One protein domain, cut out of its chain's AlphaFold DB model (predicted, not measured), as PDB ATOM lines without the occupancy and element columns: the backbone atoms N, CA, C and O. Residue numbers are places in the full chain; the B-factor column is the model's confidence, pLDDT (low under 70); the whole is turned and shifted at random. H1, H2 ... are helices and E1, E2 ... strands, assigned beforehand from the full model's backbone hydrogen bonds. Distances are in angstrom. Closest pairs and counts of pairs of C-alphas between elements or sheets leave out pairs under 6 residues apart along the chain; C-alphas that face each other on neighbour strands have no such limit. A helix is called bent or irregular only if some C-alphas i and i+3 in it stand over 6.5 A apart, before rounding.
ATOM      1  N   HIS A   6      59.802   1.043  29.983       89.56
ATOM      2  CA  HIS A   6      58.857   1.103  31.101       89.56
ATOM      3  C   HIS A   6      57.430   0.828  30.621       89.56
ATOM      4  O   HIS A   6      56.803  -0.132  31.061       89.56
ATOM      5  N   GLU A   7      56.970   1.590  29.629       92.00
ATOM      6  CA  GLU A   7      55.634   1.453  29.037       92.00
ATOM      7  C   GLU A   7      55.397   0.040  28.475       92.00
ATOM      8  O   GLU A   7      54.351  -0.562  28.717       92.00
ATOM      9  N   LYS A   8      56.399  -0.548  27.805       94.62
ATOM     10  CA  LYS A   8      56.333  -1.947  27.347       94.62
ATOM     11  C   LYS A   8      56.168  -2.935  28.492       94.62
ATOM     12  O   LYS A   8      55.372  -3.868  28.392       94.62
ATOM     13  N   THR A   9      56.937  -2.754  29.561       93.94
ATOM     14  CA  THR A   9      56.898  -3.636  30.734       93.94
ATOM     15  C   THR A   9      55.526  -3.568  31.392       93.94
ATOM     16  O   THR A   9      54.948  -4.606  31.714       93.94
ATOM     17  N   LEU A  10      54.972  -2.362  31.523       93.56
ATOM     18  CA  LEU A  10      53.655  -2.144  32.100       93.56
ATOM     19  C   LEU A  10      52.545  -2.799  31.270       93.56
ATOM     20  O   LEU A  10      51.744  -3.559  31.810       93.56
ATOM     21  N   ILE A  11      52.526  -2.547  29.958       96.56
ATOM     22  CA  ILE A  11      51.530  -3.135  29.053       96.56
ATOM     23  C   ILE A  11      51.651  -4.662  29.037       96.56
ATOM     24  O   ILE A  11      50.636  -5.348  29.051       96.56
ATOM     25  N   THR A  12      52.872  -5.204  29.048       96.62
ATOM     26  CA  THR A  12      53.090  -6.659  29.093       96.62
ATOM     27  C   THR A  12      52.476  -7.256  30.357       96.62
ATOM     28  O   THR A  12      51.679  -8.183  30.255       96.62
ATOM     29  N   ARG A  13      52.761  -6.672  31.532       95.25
ATOM     30  CA  ARG A  13      52.180  -7.119  32.807       95.25
ATOM     31  C   ARG A  13      50.653  -7.080  32.778       95.25
ATOM     32  O   ARG A  13      50.035  -8.074  33.129       95.25
ATOM     33  N   PHE A  14      50.069  -5.976  32.308       96.62
ATOM     34  CA  PHE A  14      48.617  -5.830  32.171       96.62
ATOM     35  C   PHE A  14      48.004  -6.924  31.285       96.62
ATOM     36  O   PHE A  14      47.013  -7.554  31.643       96.62
ATOM     37  N   VAL A  15      48.594  -7.161  30.113       97.44
ATOM     38  CA  VAL A  15      48.071  -8.126  29.141       97.44
ATOM     39  C   VAL A  15      48.168  -9.561  29.659       97.44
ATOM     40  O   VAL A  15      47.249 -10.354  29.449       97.44
ATOM     41  N   GLU A  16      49.251  -9.894  30.354       95.81
ATOM     42  CA  GLU A  16      49.446 -11.225  30.923       95.81
ATOM     43  C   GLU A  16      48.555 -11.469  32.147       95.81
ATOM     44  O   GLU A  16      48.001 -12.563  32.264       95.81
ATOM     45  N   SER A  17      48.377 -10.476  33.029       94.44
ATOM     46  CA  SER A  17      47.598 -10.639  34.266       94.44
ATOM     47  C   SER A  17      46.092 -10.487  34.062       94.44
ATOM     48  O   SER A  17      45.329 -11.313  34.558       94.44
ATOM     49  N   GLU A  18      45.656  -9.464  33.322       96.81
ATOM     50  CA  GLU A  18      44.234  -9.103  33.227       96.81
ATOM     51  C   GLU A  18      43.549  -9.716  32.007       96.81
ATOM     52  O   GLU A  18      42.354 -10.011  32.040       96.81
ATOM     53  N   LEU A  19      44.291  -9.902  30.909       96.56
ATOM     54  CA  LEU A  19      43.734 -10.427  29.658       96.56
ATOM     55  C   LEU A  19      44.107 -11.891  29.400       96.56
ATOM     56  O   LEU A  19      43.475 -12.520  28.548       96.56
ATOM     57  N   CYS A  20      45.099 -12.435  30.116       97.00
ATOM     58  CA  CYS A  20      45.612 -13.800  29.955       97.00
ATOM     59  C   CYS A  20      46.000 -14.135  28.499       97.00
ATOM     60  O   CYS A  20      45.716 -15.229  28.003       97.00
ATOM     61  N   VAL A  21      46.618 -13.184  27.791       97.50
ATOM     62  CA  VAL A  21      47.115 -13.353  26.412       97.50
ATOM     63  C   VAL A  21      48.542 -12.805  26.276       97.50
ATOM     64  O   VAL A  21      49.148 -12.394  27.258       97.50
ATOM     65  N   HIS A  22      49.093 -12.804  25.059       97.12
ATOM     66  CA  HIS A  22      50.417 -12.248  24.763       97.12
ATOM     67  C   HIS A  22      50.333 -11.037  23.831       97.12
ATOM     68  O   HIS A  22      49.356 -10.866  23.092       97.12
ATOM     69  N   ILE A  23      51.387 -10.220  23.855       97.75
ATOM     70  CA  ILE A  23      51.592  -9.121  22.908       97.75
ATOM     71  C   ILE A  23      51.974  -9.688  21.539       97.75
ATOM     72  O   ILE A  23      52.936 -10.444  21.422       97.75
ATOM     73  N   ASP A  24      51.257  -9.275  20.497       96.94
ATOM     74  CA  ASP A  24      51.545  -9.655  19.112       96.94
ATOM     75  C   ASP A  24      52.555  -8.696  18.466       96.94
ATOM     76  O   ASP A  24      53.406  -9.108  17.679       96.94
ATOM     77  N   SER A  25      52.428  -7.392  18.744       96.12
ATOM     78  CA  SER A  25      53.278  -6.352  18.147       96.12
ATOM     79  C   SER A  25      53.184  -5.008  18.878       96.12
ATOM     80  O   SER A  25      52.239  -4.769  19.632       96.12
ATOM     81  N   TRP A  26      54.142  -4.121  18.581       95.69
ATOM     82  CA  TRP A  26      54.235  -2.738  19.068       95.69
ATOM     83  C   TRP A  26      54.126  -1.750  17.886       95.69
ATOM     84  O   TRP A  26      55.150  -1.356  17.315       95.69
ATOM     85  N   PRO A  27      52.910  -1.391  17.425       93.44
ATOM     86  CA  PRO A  27      52.729  -0.645  16.180       93.44
ATOM     87  C   PRO A  27      53.475   0.696  16.121       93.44
ATOM     88  O   PRO A  27      54.074   0.982  15.082       93.44
ATOM     89  N   ASP A  28      53.518   1.470  17.213       90.06
ATOM     90  CA  ASP A  28      54.213   2.773  17.255       90.06
ATOM     91  C   ASP A  28      55.743   2.668  17.043       90.06
ATOM     92  O   ASP A  28      56.372   3.635  16.617       90.06
ATOM     93  N   GLU A  29      56.360   1.492  17.237       86.81
ATOM     94  CA  GLU A  29      57.786   1.281  16.912       86.81
ATOM     95  C   GLU A  29      58.035   1.082  15.415       86.81
ATOM     96  O   GLU A  29      59.049   1.521  14.861       86.81
ATOM     97  N   SER A  30      57.109   0.384  14.759       83.56
ATOM     98  CA  SER A  30      57.213   0.027  13.342       83.56
ATOM     99  C   SER A  30      56.718   1.148  12.424       83.56
ATOM    100  O   SER A  30      57.262   1.359  11.336       83.56
ATOM    101  N   ASN A  31      55.717   1.909  12.871       80.62
ATOM    102  CA  ASN A  31      55.095   2.965  12.091       80.62
ATOM    103  C   ASN A  31      55.803   4.306  12.316       80.62
ATOM    104  O   ASN A  31      55.425   5.116  13.155       80.62
ATOM    105  N   ARG A  32      56.837   4.571  11.512       72.19
ATOM    106  CA  ARG A  32      57.596   5.834  11.590       72.19
ATOM    107  C   ARG A  32      56.892   7.031  10.944       72.19
ATOM    108  O   ARG A  32      57.375   8.151  11.074       72.19
ATOM    109  N   VAL A  33      55.799   6.800  10.214       73.94
ATOM    110  CA  VAL A  33      55.144   7.823   9.382       73.94
ATOM    111  C   VAL A  33      54.012   8.509  10.139       73.94
ATOM    112  O   VAL A  33      53.862   9.727  10.066       73.94
ATOM    113  N   THR A  34      53.219   7.748  10.894       80.56
ATOM    114  CA  THR A  34      52.099   8.279  11.679       80.56
ATOM    115  C   THR A  34      52.113   7.694  13.078       80.56
ATOM    116  O   THR A  34      52.369   6.503  13.214       80.56
ATOM    117  N   LYS A  35      51.751   8.494  14.091       82.81
ATOM    118  CA  LYS A  35      51.557   7.992  15.461       82.81
ATOM    119  C   LYS A  35      50.603   6.794  15.450       82.81
ATOM    120  O   LYS A  35      49.536   6.858  14.822       82.81
ATOM    121  N   ASP A  36      50.981   5.731  16.147       92.19
ATOM    122  CA  ASP A  36      50.169   4.530  16.284       92.19
ATOM    123  C   ASP A  36      49.820   4.215  17.733       92.19
ATOM    124  O   ASP A  36      50.137   4.998  18.630       92.19
ATOM    125  N   ILE A  37      49.039   3.154  17.921       94.62
ATOM    126  CA  ILE A  37      48.783   2.592  19.242       94.62
ATOM    127  C   ILE A  37      50.035   1.896  19.759       94.62
ATOM    128  O   ILE A  37      50.879   1.437  18.980       94.62
ATOM    129  N   ASP A  38      50.110   1.783  21.073       96.31
ATOM    130  CA  ASP A  38      51.275   1.229  21.742       96.31
ATOM    131  C   ASP A  38      51.382  -0.284  21.524       96.31
ATOM    132  O   ASP A  38      52.459  -0.762  21.173       96.31
ATOM    133  N   ALA A  39      50.278  -1.040  21.623       97.38
ATOM    134  CA  ALA A  39      50.317  -2.496  21.467       97.38
ATOM    135  C   ALA A  39      49.080  -3.125  20.804       97.38
ATOM    136  O   ALA A  39      47.951  -2.636  20.914       97.38
ATOM    137  N   LEU A  40      49.307  -4.277  20.166       97.88
ATOM    138  CA  LEU A  40      48.280  -5.250  19.786       97.88
ATOM    139  C   LEU A  40      48.501  -6.555  20.555       97.88
ATOM    140  O   LEU A  40      49.646  -6.987  20.689       97.88
ATOM    141  N   ALA A  41      47.421  -7.181  21.026       98.12
ATOM    142  CA  ALA A  41      47.492  -8.420  21.801       98.12
ATOM    143  C   ALA A  41      46.383  -9.429  21.455       98.12
ATOM    144  O   ALA A  41      45.302  -9.070  20.966       98.12
ATOM    145  N   GLY A  42      46.649 -10.700  21.772       97.00
ATOM    146  CA  GLY A  42      45.699 -11.804  21.633       97.00
ATOM    147  C   GLY A  42      45.299 -12.091  20.186       97.00
ATOM    148  O   GLY A  42      44.105 -12.192  19.895       97.00
ATOM    149  N   GLY A  43      46.264 -12.170  19.265       95.44
ATOM    150  CA  GLY A  43      45.994 -12.351  17.836       95.44
ATOM    151  C   GLY A  43      45.355 -11.116  17.189       95.44
ATOM    152  O   GLY A  43      44.554 -11.227  16.260       95.44
ATOM    153  N   GLY A  44      45.656  -9.927  17.711       94.62
ATOM    154  CA  GLY A  44      45.110  -8.650  17.273       94.62
ATOM    155  C   GLY A  44      43.668  -8.412  17.715       94.62
ATOM    156  O   GLY A  44      42.977  -7.612  17.076       94.62
ATOM    157  N   ARG A  45      43.198  -9.101  18.762       97.31
ATOM    158  CA  ARG A  45      41.877  -8.891  19.375       97.31
ATOM    159  C   ARG A  45      41.829  -7.602  20.191       97.31
ATOM    160  O   ARG A  45      40.805  -6.922  20.174       97.31
ATOM    161  N   PHE A  46      42.925  -7.267  20.863       98.31
ATOM    162  CA  PHE A  46      43.031  -6.092  21.720       98.31
ATOM    163  C   PHE A  46      43.942  -5.044  21.086       98.31
ATOM    164  O   PHE A  46      45.014  -5.373  20.580       98.31
ATOM    165  N   ALA A  47      43.500  -3.789  21.107       98.00
ATOM    166  CA  ALA A  47      44.277  -2.616  20.722       98.00
ATOM    167  C   ALA A  47      44.449  -1.728  21.953       98.00
ATOM    168  O   ALA A  47      43.451  -1.310  22.538       98.00
ATOM    169  N   ILE A  48      45.694  -1.470  22.347       98.31
ATOM    170  CA  ILE A  48      46.025  -0.868  23.640       98.31
ATOM    171  C   ILE A  48      46.817   0.415  23.406       98.31
ATOM    172  O   ILE A  48      47.817   0.412  22.688       98.31
ATOM    173  N   GLU A  49      46.364   1.503  24.020       97.19
ATOM    174  CA  GLU A  49      47.112   2.754  24.150       97.19
ATOM    175  C   GLU A  49      47.339   3.020  25.638       97.19
ATOM    176  O   GLU A  49      46.408   2.909  26.436       97.19
ATOM    177  N   LEU A  50      48.557   3.402  25.995       95.38
ATOM    178  CA  LEU A  50      48.959   3.816  27.326       95.38
ATOM    179  C   LEU A  50      49.102   5.340  27.389       95.38
ATOM    180  O   LEU A  50      49.559   6.024  26.462       95.38
ATOM    181  N   THR A  51      48.708   5.913  28.517       92.00
ATOM    182  CA  THR A  51      49.017   7.302  28.844       92.00
ATOM    183  C   THR A  51      49.317   7.457  30.322       92.00
ATOM    184  O   THR A  51      48.692   6.815  31.156       92.00
ATOM    185  N   SER A  52      50.230   8.364  30.647       89.25
ATOM    186  CA  SER A  52      50.447   8.821  32.017       89.25
ATOM    187  C   SER A  52      49.494   9.970  32.331       89.25
ATOM    188  O   SER A  52      49.375  10.889  31.511       89.25
ATOM    189  N   LEU A  53      48.858   9.953  33.498       86.06
ATOM    190  CA  LEU A  53      48.120  11.098  34.021       86.06
ATOM    191  C   LEU A  53      48.973  11.844  35.048       86.06
ATOM    192  O   LEU A  53      49.424  11.248  36.023       86.06
ATOM    193  N   ASP A  54      49.132  13.152  34.844       80.19
ATOM    194  CA  ASP A  54      49.639  14.034  35.888       80.19
ATOM    195  C   ASP A  54      48.464  14.361  36.837       80.19
ATOM    196  O   ASP A  54      47.445  14.916  36.416       80.19
ATOM    197  N   SER A  55      48.582  13.986  38.107       73.00
ATOM    198  CA  SER A  55      47.597  14.206  39.170       73.00
ATOM    199  C   SER A  55      47.480  15.678  39.580       73.00
ATOM    200  O   SER A  55      46.433  16.089  40.073       73.00
ATOM    201  N   ILE A  56      48.532  16.476  39.359       75.44
ATOM    202  CA  ILE A  56      48.588  17.906  39.691       75.44
ATOM    203  C   ILE A  56      49.252  18.750  38.601       75.44
ATOM    204  O   ILE A  56      50.112  18.269  37.854       75.44
ATOM    205  N   ASP A 162      43.116  19.014  36.872       83.69
ATOM    206  CA  ASP A 162      42.188  19.802  36.066       83.69
ATOM    207  C   ASP A 162      41.378  18.866  35.152       83.69
ATOM    208  O   ASP A 162      41.911  18.265  34.216       83.69
ATOM    209  N   ASP A 163      40.076  18.758  35.420       87.75
ATOM    210  CA  ASP A 163      39.115  17.962  34.652       87.75
ATOM    211  C   ASP A 163      39.207  18.169  33.134       87.75
ATOM    212  O   ASP A 163      39.041  17.218  32.361       87.75
ATOM    213  N   ALA A 164      39.415  19.409  32.686       87.81
ATOM    214  CA  ALA A 164      39.483  19.741  31.272       87.81
ATOM    215  C   ALA A 164      40.775  19.199  30.651       87.81
ATOM    216  O   ALA A 164      40.731  18.634  29.553       87.81
ATOM    217  N   GLU A 165      41.901  19.298  31.359       86.19
ATOM    218  CA  GLU A 165      43.169  18.723  30.906       86.19
ATOM    219  C   GLU A 165      43.147  17.188  30.954       86.19
ATOM    220  O   GLU A 165      43.555  16.558  29.976       86.19
ATOM    221  N   VAL A 166      42.570  16.568  31.994       88.62
ATOM    222  CA  VAL A 166      42.386  15.102  32.046       88.62
ATOM    223  C   VAL A 166      41.520  14.629  30.881       88.62
ATOM    224  O   VAL A 166      41.880  13.693  30.160       88.62
ATOM    225  N   ARG A 167      40.387  15.299  30.641       91.50
ATOM    226  CA  ARG A 167      39.491  14.977  29.525       91.50
ATOM    227  C   ARG A 167      40.217  15.091  28.190       91.50
ATOM    228  O   ARG A 167      40.104  14.189  27.363       91.50
ATOM    229  N   LYS A 168      40.958  16.177  27.974       90.81
ATOM    230  CA  LYS A 168      41.721  16.434  26.747       90.81
ATOM    231  C   LYS A 168      42.829  15.402  26.533       90.81
ATOM    232  O   LYS A 168      42.984  14.927  25.408       90.81
ATOM    233  N   LEU A 169      43.545  15.010  27.588       90.19
ATOM    234  CA  LEU A 169      44.549  13.946  27.554       90.19
ATOM    235  C   LEU A 169      43.917  12.617  27.114       90.19
ATOM    236  O   LEU A 169      44.334  12.035  26.109       90.19
ATOM    237  N   ILE A 170      42.868  12.182  27.821       92.19
ATOM    238  CA  ILE A 170      42.153  10.932  27.538       92.19
ATOM    239  C   ILE A 170      41.586  10.944  26.117       92.19
ATOM    240  O   ILE A 170      41.775   9.988  25.372       92.19
ATOM    241  N   GLN A 171      40.934  12.031  25.695       92.62
ATOM    242  CA  GLN A 171      40.369  12.146  24.347       92.62
ATOM    243  C   GLN A 171      41.445  12.157  23.255       92.62
ATOM    244  O   GLN A 171      41.262  11.539  22.203       92.62
ATOM    245  N   GLY A 172      42.572  12.829  23.500       91.38
ATOM    246  CA  GLY A 172      43.711  12.845  22.587       91.38
ATOM    247  C   GLY A 172      44.253  11.438  22.343       91.38
ATOM    248  O   GLY A 172      44.477  11.054  21.196       91.38
ATOM    249  N   LYS A 173      44.377  10.642  23.407       92.25
ATOM    250  CA  LYS A 173      44.838   9.249  23.354       92.25
ATOM    251  C   LYS A 173      43.796   8.303  22.749       92.25
ATOM    252  O   LYS A 173      44.108   7.575  21.809       92.25
ATOM    253  N   ALA A 174      42.534   8.421  23.162       92.94
ATOM    254  CA  ALA A 174      41.391   7.693  22.605       92.94
ATOM    255  C   ALA A 174      41.265   7.831  21.077       92.94
ATOM    256  O   ALA A 174      40.856   6.895  20.388       92.94
ATOM    257  N   SER A 175      41.648   8.983  20.516       92.50
ATOM    258  CA  SER A 175      41.578   9.212  19.068       92.50
ATOM    259  C   SER A 175      42.396   8.201  18.247       92.50
ATOM    260  O   SER A 175      41.969   7.833  17.151       92.50
ATOM    261  N   LYS A 176      43.510   7.686  18.791       92.06
ATOM    262  CA  LYS A 176      44.341   6.660  18.143       92.06
ATOM    263  C   LYS A 176      43.645   5.299  18.064       92.06
ATOM    264  O   LYS A 176      43.843   4.559  17.100       92.06
ATOM    265  N   LEU A 177      42.799   4.993  19.047       94.69
ATOM    266  CA  LEU A 177      42.087   3.721  19.161       94.69
ATOM    267  C   LEU A 177      40.881   3.625  18.209       94.69
ATOM    268  O   LEU A 177      40.510   2.530  17.784       94.69
ATOM    269  N   ARG A 178      40.322   4.760  17.759       93.06
ATOM    270  CA  ARG A 178      39.141   4.805  16.866       93.06
ATOM    271  C   ARG A 178      39.248   3.918  15.628       93.06
ATOM    272  O   ARG A 178      38.289   3.235  15.276       93.06
ATOM    273  N   ARG A 179      40.409   3.899  14.963       91.38
ATOM    274  CA  ARG A 179      40.604   3.090  13.744       91.38
ATOM    275  C   ARG A 179      40.617   1.583  14.007       91.38
ATOM    276  O   ARG A 179      40.463   0.812  13.063       91.38
ATOM    277  N   TYR A 180      40.825   1.173  15.254       94.00
ATOM    278  CA  TYR A 180      40.860  -0.222  15.675       94.00
ATOM    279  C   TYR A 180      39.489  -0.705  16.150       94.00
ATOM    280  O   TYR A 180      39.095  -1.813  15.792       94.00
ATOM    281  N   SER A 181      38.726   0.157  16.832       90.25
ATOM    282  CA  SER A 181      37.334  -0.119  17.220       90.25
ATOM    283  C   SER A 181      36.471  -0.482  15.998       90.25
ATOM    284  O   SER A 181      35.827  -1.528  15.965       90.25
ATOM    285  N   GLY A 182      36.578   0.283  14.901       81.75
ATOM    286  CA  GLY A 182      35.867  -0.005  13.643       81.75
ATOM    287  C   GLY A 182      36.306  -1.282  12.905       81.75
ATOM    288  O   GLY A 182      35.748  -1.604  11.860       81.75
ATOM    289  N   ARG A 183      37.310  -2.007  13.416       90.31
ATOM    290  CA  ARG A 183      37.841  -3.260  12.849       90.31
ATOM    291  C   ARG A 183      37.551  -4.478  13.736       90.31
ATOM    292  O   ARG A 183      38.241  -5.489  13.616       90.31
ATOM    293  N   GLY A 184      36.572  -4.369  14.636       91.44
ATOM    294  CA  GLY A 184      36.142  -5.464  15.511       91.44
ATOM    295  C   GLY A 184      37.129  -5.800  16.633       91.44
ATOM    296  O   GLY A 184      37.091  -6.913  17.148       91.44
ATOM    297  N   LYS A 185      38.032  -4.874  16.987       96.69
ATOM    298  CA  LYS A 185      38.951  -5.030  18.124       96.69
ATOM    299  C   LYS A 185      38.360  -4.408  19.376       96.69
ATOM    300  O   LYS A 185      37.747  -3.348  19.281       96.69
ATOM    301  N   THR A 186      38.641  -5.007  20.528       97.81
ATOM    302  CA  THR A 186      38.427  -4.362  21.825       97.81
ATOM    303  C   THR A 186      39.534  -3.338  22.047       97.81
ATOM    304  O   THR A 186      40.722  -3.661  22.002       97.81
ATOM    305  N   THR A 187      39.143  -2.088  22.248       98.00
ATOM    306  CA  THR A 187      40.039  -0.947  22.426       98.00
ATOM    307  C   THR A 187      40.181  -0.589  23.897       98.00
ATOM    308  O   THR A 187      39.193  -0.317  24.577       98.00
ATOM    309  N   ILE A 188      41.418  -0.580  24.384       98.19
ATOM    310  CA  ILE A 188      41.750  -0.364  25.790       98.19
ATOM    311  C   ILE A 188      42.619   0.885  25.903       98.19
ATOM    312  O   ILE A 188      43.671   0.979  25.269       98.19
ATOM    313  N   LEU A 189      42.186   1.831  26.733       97.44
ATOM    314  CA  LEU A 189      43.032   2.918  27.207       97.44
ATOM    315  C   LEU A 189      43.542   2.564  28.605       97.44
ATOM    316  O   LEU A 189      42.777   2.575  29.570       97.44
ATOM    317  N   LEU A 190      44.831   2.257  28.702       96.75
ATOM    318  CA  LEU A 190      45.521   2.052  29.968       96.75
ATOM    319  C   LEU A 190      46.052   3.404  30.457       96.75
ATOM    320  O   LEU A 190      46.711   4.129  29.712       96.75
ATOM    321  N   VAL A 191      45.744   3.765  31.696       93.88
ATOM    322  CA  VAL A 191      46.195   5.011  32.315       93.88
ATOM    323  C   VAL A 191      47.076   4.678  33.501       93.88
ATOM    324  O   VAL A 191      46.624   4.020  34.429       93.88
ATOM    325  N   GLU A 192      48.321   5.134  33.486       91.44
ATOM    326  CA  GLU A 192      49.204   5.023  34.644       91.44
ATOM    327  C   GLU A 192      49.249   6.326  35.443       91.44
ATOM    328  O   GLU A 192      49.143   7.428  34.893       91.44
ATOM    329  N   SER A 193      49.466   6.183  36.747       83.94
ATOM    330  CA  SER A 193      49.953   7.254  37.608       83.94
ATOM    331  C   SER A 193      51.208   6.775  38.321       83.94
ATOM    332  O   SER A 193      51.247   5.667  38.856       83.94
ATOM    333  N   GLN A 194      52.222   7.633  38.354       71.88
ATOM    334  CA  GLN A 194      53.401   7.446  39.204       71.88
ATOM    335  C   GLN A 194      53.244   8.162  40.556       71.88
ATOM    336  O   GLN A 194      54.146   8.121  41.391       71.88
ATOM    337  N   ASP A 195      52.104   8.822  40.791       68.94
ATOM    338  CA  ASP A 195      51.870   9.603  41.997       68.94
ATOM    339  C   ASP A 195      51.082   8.838  43.061       68.94
ATOM    340  O   ASP A 195      49.869   8.657  42.969       68.94
ATOM    341  N   MET A 196      51.791   8.462  44.120       54.69
ATOM    342  CA  MET A 196      51.259   7.809  45.313       54.69
ATOM    343  C   MET A 196      50.261   8.635  46.114       54.69
ATOM    344  O   MET A 196      49.458   8.084  46.863       54.69
ATOM    345  N   ALA A 197      50.412   9.957  46.094       55.31
ATOM    346  CA  ALA A 197      49.735  10.784  47.077       55.31
ATOM    347  C   ALA A 197      48.307  11.113  46.638       55.31
ATOM    348  O   ALA A 197      47.446  11.341  47.484       55.31
ATOM    349  N   LEU A 198      48.082  11.182  45.322       65.00
ATOM    350  CA  LEU A 198      47.009  11.997  44.750       65.00
ATOM    351  C   LEU A 198      46.050  11.208  43.859       65.00
ATOM    352  O   LEU A 198      44.889  11.581  43.729       65.00
ATOM    353  N   MET A 199      46.521  10.120  43.246       74.06
ATOM    354  CA  MET A 199      45.750   9.365  42.264       74.06
ATOM    355  C   MET A 199      45.608   7.912  42.708       74.06
ATOM    356  O   MET A 199      46.322   7.032  42.234       74.06
ATOM    357  N   SER A 200      44.683   7.665  43.639       77.88
ATOM    358  CA  SER A 200      44.294   6.295  43.978       77.88
ATOM    359  C   SER A 200      43.457   5.679  42.849       77.88
ATOM    360  O   SER A 200      42.778   6.411  42.115       77.88
ATOM    361  N   PRO A 201      43.421   4.339  42.732       82.25
ATOM    362  CA  PRO A 201      42.531   3.670  41.789       82.25
ATOM    363  C   PRO A 201      41.063   4.094  41.949       82.25
ATOM    364  O   PRO A 201      40.373   4.334  40.960       82.25
ATOM    365  N   GLN A 202      40.593   4.252  43.193       83.81
ATOM    366  CA  GLN A 202      39.226   4.687  43.490       83.81
ATOM    367  C   GLN A 202      38.970   6.103  42.971       83.81
ATOM    368  O   GLN A 202      38.008   6.317  42.234       83.81
ATOM    369  N   PHE A 203      39.861   7.045  43.288       85.25
ATOM    370  CA  PHE A 203      39.732   8.430  42.842       85.25
ATOM    371  C   PHE A 203      39.740   8.528  41.313       85.25
ATOM    372  O   PHE A 203      38.911   9.228  40.732       85.25
ATOM    373  N   PHE A 204      40.620   7.786  40.635       88.75
ATOM    374  CA  PHE A 204      40.662   7.787  39.175       88.75
ATOM    375  C   PHE A 204      39.387   7.192  38.552       88.75
ATOM    376  O   PHE A 204      38.862   7.736  37.573       88.75
ATOM    377  N   CYS A 205      38.834   6.115  39.114       90.12
ATOM    378  CA  CYS A 205      37.568   5.565  38.630       90.12
ATOM    379  C   CYS A 205      36.382   6.523  38.856       90.12
ATOM    380  O   CYS A 205      35.519   6.658  37.985       90.12
ATOM    381  N   GLU A 206      36.348   7.243  39.978       90.00
ATOM    382  CA  GLU A 206      35.346   8.288  40.232       90.00
ATOM    383  C   GLU A 206      35.497   9.465  39.258       90.00
ATOM    384  O   GLU A 206      34.517   9.916  38.658       90.00
ATOM    385  N   LEU A 207      36.732   9.925  39.039       88.94
ATOM    386  CA  LEU A 207      37.069  10.980  38.088       88.94
ATOM    387  C   LEU A 207      36.632  10.611  36.669       88.94
ATOM    388  O   LEU A 207      35.941  11.386  36.009       88.94
ATOM    389  N   THR A 208      36.988   9.418  36.194       90.56
ATOM    390  CA  THR A 208      36.604   8.949  34.854       90.56
ATOM    391  C   THR A 208      35.093   8.793  34.712       90.56
ATOM    392  O   THR A 208      34.535   9.282  33.728       90.56
ATOM    393  N   SER A 209      34.413   8.219  35.708       90.88
ATOM    394  CA  SER A 209      32.947   8.121  35.728       90.88
ATOM    395  C   SER A 209      32.285   9.495  35.625       90.88
ATOM    396  O   SER A 209      31.352   9.689  34.846       90.88
ATOM    397  N   ARG A 210      32.807  10.486  36.356       92.00
ATOM    398  CA  ARG A 210      32.315  11.868  36.335       92.00
ATOM    399  C   ARG A 210      32.583  12.562  34.999       92.00
ATOM    400  O   ARG A 210      31.692  13.212  34.454       92.00
ATOM    401  N   LEU A 211      33.780  12.409  34.432       91.62
ATOM    402  CA  LEU A 211      34.144  13.022  33.151       91.62
ATOM    403  C   LEU A 211      33.367  12.415  31.971       91.62
ATOM    404  O   LEU A 211      33.009  13.133  31.031       91.62
ATOM    405  N   PHE A 212      33.074  11.120  32.017       91.69
ATOM    406  CA  PHE A 212      32.471  10.371  30.913       91.69
ATOM    407  C   PHE A 212      31.064   9.852  31.234       91.69
ATOM    408  O   PHE A 212      30.608   8.881  30.639       91.69
ATOM    409  N   ALA A 213      30.332  10.554  32.106       89.25
ATOM    410  CA  ALA A 213      28.967  10.200  32.507       89.25
ATOM    411  C   ALA A 213      27.971  10.100  31.331       89.25
ATOM    412  O   ALA A 213      27.008   9.342  31.392       89.25
ATOM    413  N   ILE A 214      28.202  10.855  30.249       85.69
ATOM    414  CA  ILE A 214      27.346  10.883  29.043       85.69
ATOM    415  C   ILE A 214      27.779   9.811  28.018       85.69
ATOM    416  O   ILE A 214      27.136   9.616  26.989       85.69
ATOM    417  N   GLY A 215      28.862   9.083  28.294       85.81
ATOM    418  CA  GLY A 215      29.378   8.022  27.440       85.81
ATOM    419  C   GLY A 215      30.902   7.996  27.398       85.81
ATOM    420  O   GLY A 215      31.574   9.007  27.621       85.81
ATOM    421  N   ARG A 216      31.440   6.817  27.070       90.88
ATOM    422  CA  ARG A 216      32.882   6.576  26.944       90.88
ATOM    423  C   ARG A 216      33.517   7.462  25.860       90.88
ATOM    424  O   ARG A 216      32.837   7.852  24.902       90.88
ATOM    425  N   PRO A 217      34.827   7.757  25.956       93.38
ATOM    426  CA  PRO A 217      35.555   8.398  24.867       93.38
ATOM    427  C   PRO A 217      35.351   7.635  23.545       93.38
ATOM    428  O   PRO A 217      35.464   6.409  23.528       93.38
ATOM    429  N   PRO A 218      35.074   8.311  22.415       91.62
ATOM    430  CA  PRO A 218      34.802   7.599  21.174       91.62
ATOM    431  C   PRO A 218      36.017   6.797  20.701       91.62
ATOM    432  O   PRO A 218      37.093   7.372  20.508       91.62
ATOM    433  N   GLY A 219      35.800   5.505  20.445       92.50
ATOM    434  CA  GLY A 219      36.843   4.555  20.059       92.50
ATOM    435  C   GLY A 219      37.552   3.880  21.231       92.50
ATOM    436  O   GLY A 219      38.622   3.335  20.998       92.50
ATOM    437  N   VAL A 220      36.996   3.956  22.446       95.94
ATOM    438  CA  VAL A 220      37.486   3.261  23.643       95.94
ATOM    439  C   VAL A 220      36.376   2.375  24.196       95.94
ATOM    440  O   VAL A 220      35.305   2.870  24.558       95.94
ATOM    441  N   ASP A 221      36.642   1.076  24.279       96.06
ATOM    442  CA  ASP A 221      35.739   0.102  24.887       96.06
ATOM    443  C   ASP A 221      35.977  -0.001  26.390       96.06
ATOM    444  O   ASP A 221      35.007  -0.140  27.134       96.06
ATOM    445  N   GLU A 222      37.237   0.097  26.825       96.31
ATOM    446  CA  GLU A 222      37.626  -0.045  28.229       96.31
ATOM    447  C   GLU A 222      38.656   1.001  28.663       96.31
ATOM    448  O   GLU A 222      39.591   1.313  27.918       96.31
ATOM    449  N   ILE A 223      38.515   1.501  29.892       95.88
ATOM    450  CA  ILE A 223      39.538   2.317  30.557       95.88
ATOM    451  C   ILE A 223      40.015   1.585  31.803       95.88
ATOM    452  O   ILE A 223      39.220   1.250  32.682       95.88
ATOM    453  N   TRP A 224      41.325   1.390  31.880       96.25
ATOM    454  CA  TRP A 224      41.991   0.749  33.004       96.25
ATOM    455  C   TRP A 224      42.978   1.710  33.647       96.25
ATOM    456  O   TRP A 224      43.605   2.514  32.961       96.25
ATOM    457  N   PHE A 225      43.127   1.602  34.958       93.25
ATOM    458  CA  PHE A 225      44.124   2.317  35.733       93.25
ATOM    459  C   PHE A 225      45.209   1.357  36.200       93.25
ATOM    460  O   PHE A 225      44.890   0.276  36.692       93.25
ATOM    461  N   ALA A 226      46.466   1.761  36.057       91.94
ATOM    462  CA  ALA A 226      47.627   1.061  36.575       91.94
ATOM    463  C   ALA A 226      48.250   1.869  37.717       91.94
ATOM    464  O   ALA A 226      48.862   2.919  37.487       91.94
ATOM    465  N   ASP A 227      48.127   1.359  38.939       85.06
ATOM    466  CA  ASP A 227      48.824   1.909  40.099       85.06
ATOM    467  C   ASP A 227      50.285   1.447  40.062       85.06
ATOM    468  O   ASP A 227      50.611   0.317  40.425       85.06
ATOM    469  N   CYS A 228      51.161   2.307  39.538       75.00
ATOM    470  CA  CYS A 228      52.565   1.978  39.278       75.00
ATOM    471  C   CYS A 228      53.500   2.393  40.415       75.00
ATOM    472  O   CYS A 228      54.721   2.342  40.264       75.00
ATOM    473  N   TYR A 229      52.951   2.835  41.547       67.62
ATOM    474  CA  TYR A 229      53.756   3.456  42.583       67.62
ATOM    475  C   TYR A 229      54.658   2.458  43.330       67.62
ATOM    476  O   TYR A 229      55.829   2.731  43.601       67.62
ATOM    477  N   VAL A 230      54.140   1.271  43.655       62.31
ATOM    478  CA  VAL A 230      54.968   0.180  44.176       62.31
ATOM    479  C   VAL A 230      55.382  -0.672  42.984       62.31
ATOM    480  O   VAL A 230      54.613  -1.507  42.526       62.31
ATOM    481  N   LEU A 231      56.603  -0.465  42.480       55.88
ATOM    482  CA  LEU A 231      57.126  -1.142  41.276       55.88
ATOM    483  C   LEU A 231      57.007  -2.684  41.315       55.88
ATOM    484  O   LEU A 231      56.912  -3.335  40.266       55.88
ATOM    485  N   ASP A 232      56.966  -3.259  42.519       59.53
ATOM    486  CA  ASP A 232      56.840  -4.700  42.758       59.53
ATOM    487  C   ASP A 232      55.382  -5.205  42.818       59.53
ATOM    488  O   ASP A 232      55.160  -6.411  42.746       59.53
ATOM    489  N   GLU A 233      54.387  -4.319  42.932       70.25
ATOM    490  CA  GLU A 233      52.976  -4.655  43.181       70.25
ATOM    491  C   GLU A 233      52.041  -3.757  42.353       70.25
ATOM    492  O   GLU A 233      51.183  -3.058  42.890       70.25
ATOM    493  N   ILE A 234      52.221  -3.756  41.028       83.69
ATOM    494  CA  ILE A 234      51.338  -2.998  40.133       83.69
ATOM    495  C   ILE A 234      49.932  -3.588  40.210       83.69
ATOM    496  O   ILE A 234      49.741  -4.776  39.947       83.69
ATOM    497  N   GLN A 235      48.953  -2.750  40.548       86.12
ATOM    498  CA  GLN A 235      47.543  -3.126  40.551       86.12
ATOM    499  C   GLN A 235      46.833  -2.513  39.351       86.12
ATOM    500  O   GLN A 235      46.997  -1.327  39.059       86.12
ATOM    501  N   PHE A 236      46.015  -3.324  38.686       91.94
ATOM    502  CA  PHE A 236      45.172  -2.883  37.585       91.94
ATOM    503  C   PHE A 236      43.714  -2.827  38.031       91.94
ATOM    504  O   PHE A 236      43.199  -3.765  38.636       91.94
ATOM    505  N   LEU A 237      43.040  -1.719  37.728       93.38
ATOM    506  CA  LEU A 237      41.620  -1.546  38.020       93.38
ATOM    507  C   LEU A 237      40.878  -1.071  36.776       93.38
ATOM    508  O   LEU A 237      41.215  -0.042  36.192       93.38
ATOM    509  N   LYS A 238      39.836  -1.803  36.386       94.81
ATOM    510  CA  LYS A 238      38.926  -1.379  35.321       94.81
ATOM    511  C   LYS A 238      37.977  -0.305  35.843       94.81
ATOM    512  O   LYS A 238      37.234  -0.558  36.790       94.81
ATOM    513  N   CYS A 239      37.968   0.860  35.203       91.44
ATOM    514  CA  CYS A 239      37.143   1.997  35.612       91.44
ATOM    515  C   CYS A 239      35.927   2.237  34.713       91.44
ATOM    516  O   CYS A 239      34.886   2.652  35.218       91.44
TER     517      CYS A 239
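AT A GLANCE: This is residues 6 to 56 and 162 to 239 of the 240 residues of an uncharacterized protein of Dehalococcoidia bacterium (UniProt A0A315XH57). A strongly twisted six-stranded sheet curls round one helix, H1, while the long helix H3 runs along its other face over E3 and E4. H4 covers E5 towards one edge of the sheet, and the short H2 only grazes the sheet near E2. The printed part has 129 residues with four named helices and six named strands, in the order H1 E1 H2 E2 E3 H3 E4 H4 E5 E6; the mixed sheet runs E1 E2 E3 E4 E5 E6. The class is mixed, helices and strands, and the whole is compact and rounded, with a radius of gyration of the C-alphas of 13.9 A and spans of 36 by 35 by 25 A.

HOW THE PARTS SIT: In the sheet, E3, residues 46 to 52, and E4, residues 186 to 193, are parallel neighbours, with N 49 and O 188 3.0 A apart, within hydrogen-bond range. E5, residues 222 to 227, is parallel to E4, with N 191 and O 224 at 2.8 A. E6, residues 235 to 238, is an edge strand and forms a hairpin with E5, antiparallel, with N 225 and O 237 at 2.8 A. E2, residues 39 to 41, forms a hairpin with E3, antiparallel, with N 48 and O 39 at 2.9 A. E1, residues 23 to 25, is the other edge strand, antiparallel to E2, with N 24 and O 40 at 2.8 A. H1, residues 6 to 18, is on the sheet, and the C-alphas of Thr 12 and Ile 23 are its closest to E1, 6.8 A apart. H3, residues 163 to 181, lies on the opposite face from H1, 8.9 A in height over the sheet; its closest C-alphas to E4 are those of Ser 181 and Thr 187, 5.9 A. H4, residues 201 to 211, has a height of 9.7 A and runs along E5, only just, at 29.8 degrees on the local plane; their closest C-alphas are those of Pro 201 and Phe 225, 6.4 A. These helices make three layers, helices on both faces of a sheet: H3 and H4 on one, H1 on the other. E4, H4 and E5 form a strand-helix-strand unit, two parallel neighbour strands with a helix between, with a right-handed crossover. H3 and H4 are close but not clearly touching, about perpendicular at 84 degrees, with the C-alphas of Arg 167 and Leu 211 closest at 6.7 A. H2, residues 27 to 30, only grazes the sheet; its closest C-alphas to E2 are those of Pro 27 and Ala 39, 6.1 A. In H1 and H4 every O i to N i+4 pair is within hydrogen-bond range, in H3 11 of 15, and H2 is too short for such a pair.

IN THESE COORDINATES: H1 begins at C-alpha 6, (58.857, 1.103, 31.101), and is 18.0 A long; E1 is 5.8 A, H2 5.3 A and E2 6.6 A. E3 is 19.6 A long. H3, 25.2 A, begins at C-alpha 163, (39.115, 17.962, 34.652); it has a kink of 38 degrees near residue 175 and is only just irregular, with C-alphas 176 and 179 6.8 A apart. E4 is 22.7 A, H4 15.2 A and E5 16.4 A; E6, 10.2 A, ends at C-alpha 238, (38.926, -1.379, 35.321).

THE WHOLE: The two C-alphas farthest apart are those of Arg 183 and Ala 197, 38.9 A. Residues 57 to 161 are not printed, and C-alphas 56 and 162 are 7.6 A apart across the cut, in the link from E3 to H3. Of the links that are printed whole, none is long. The mean pLDDT of the printed part is 89.0, and residues 195 to 198 and 229 to 232 are under 70.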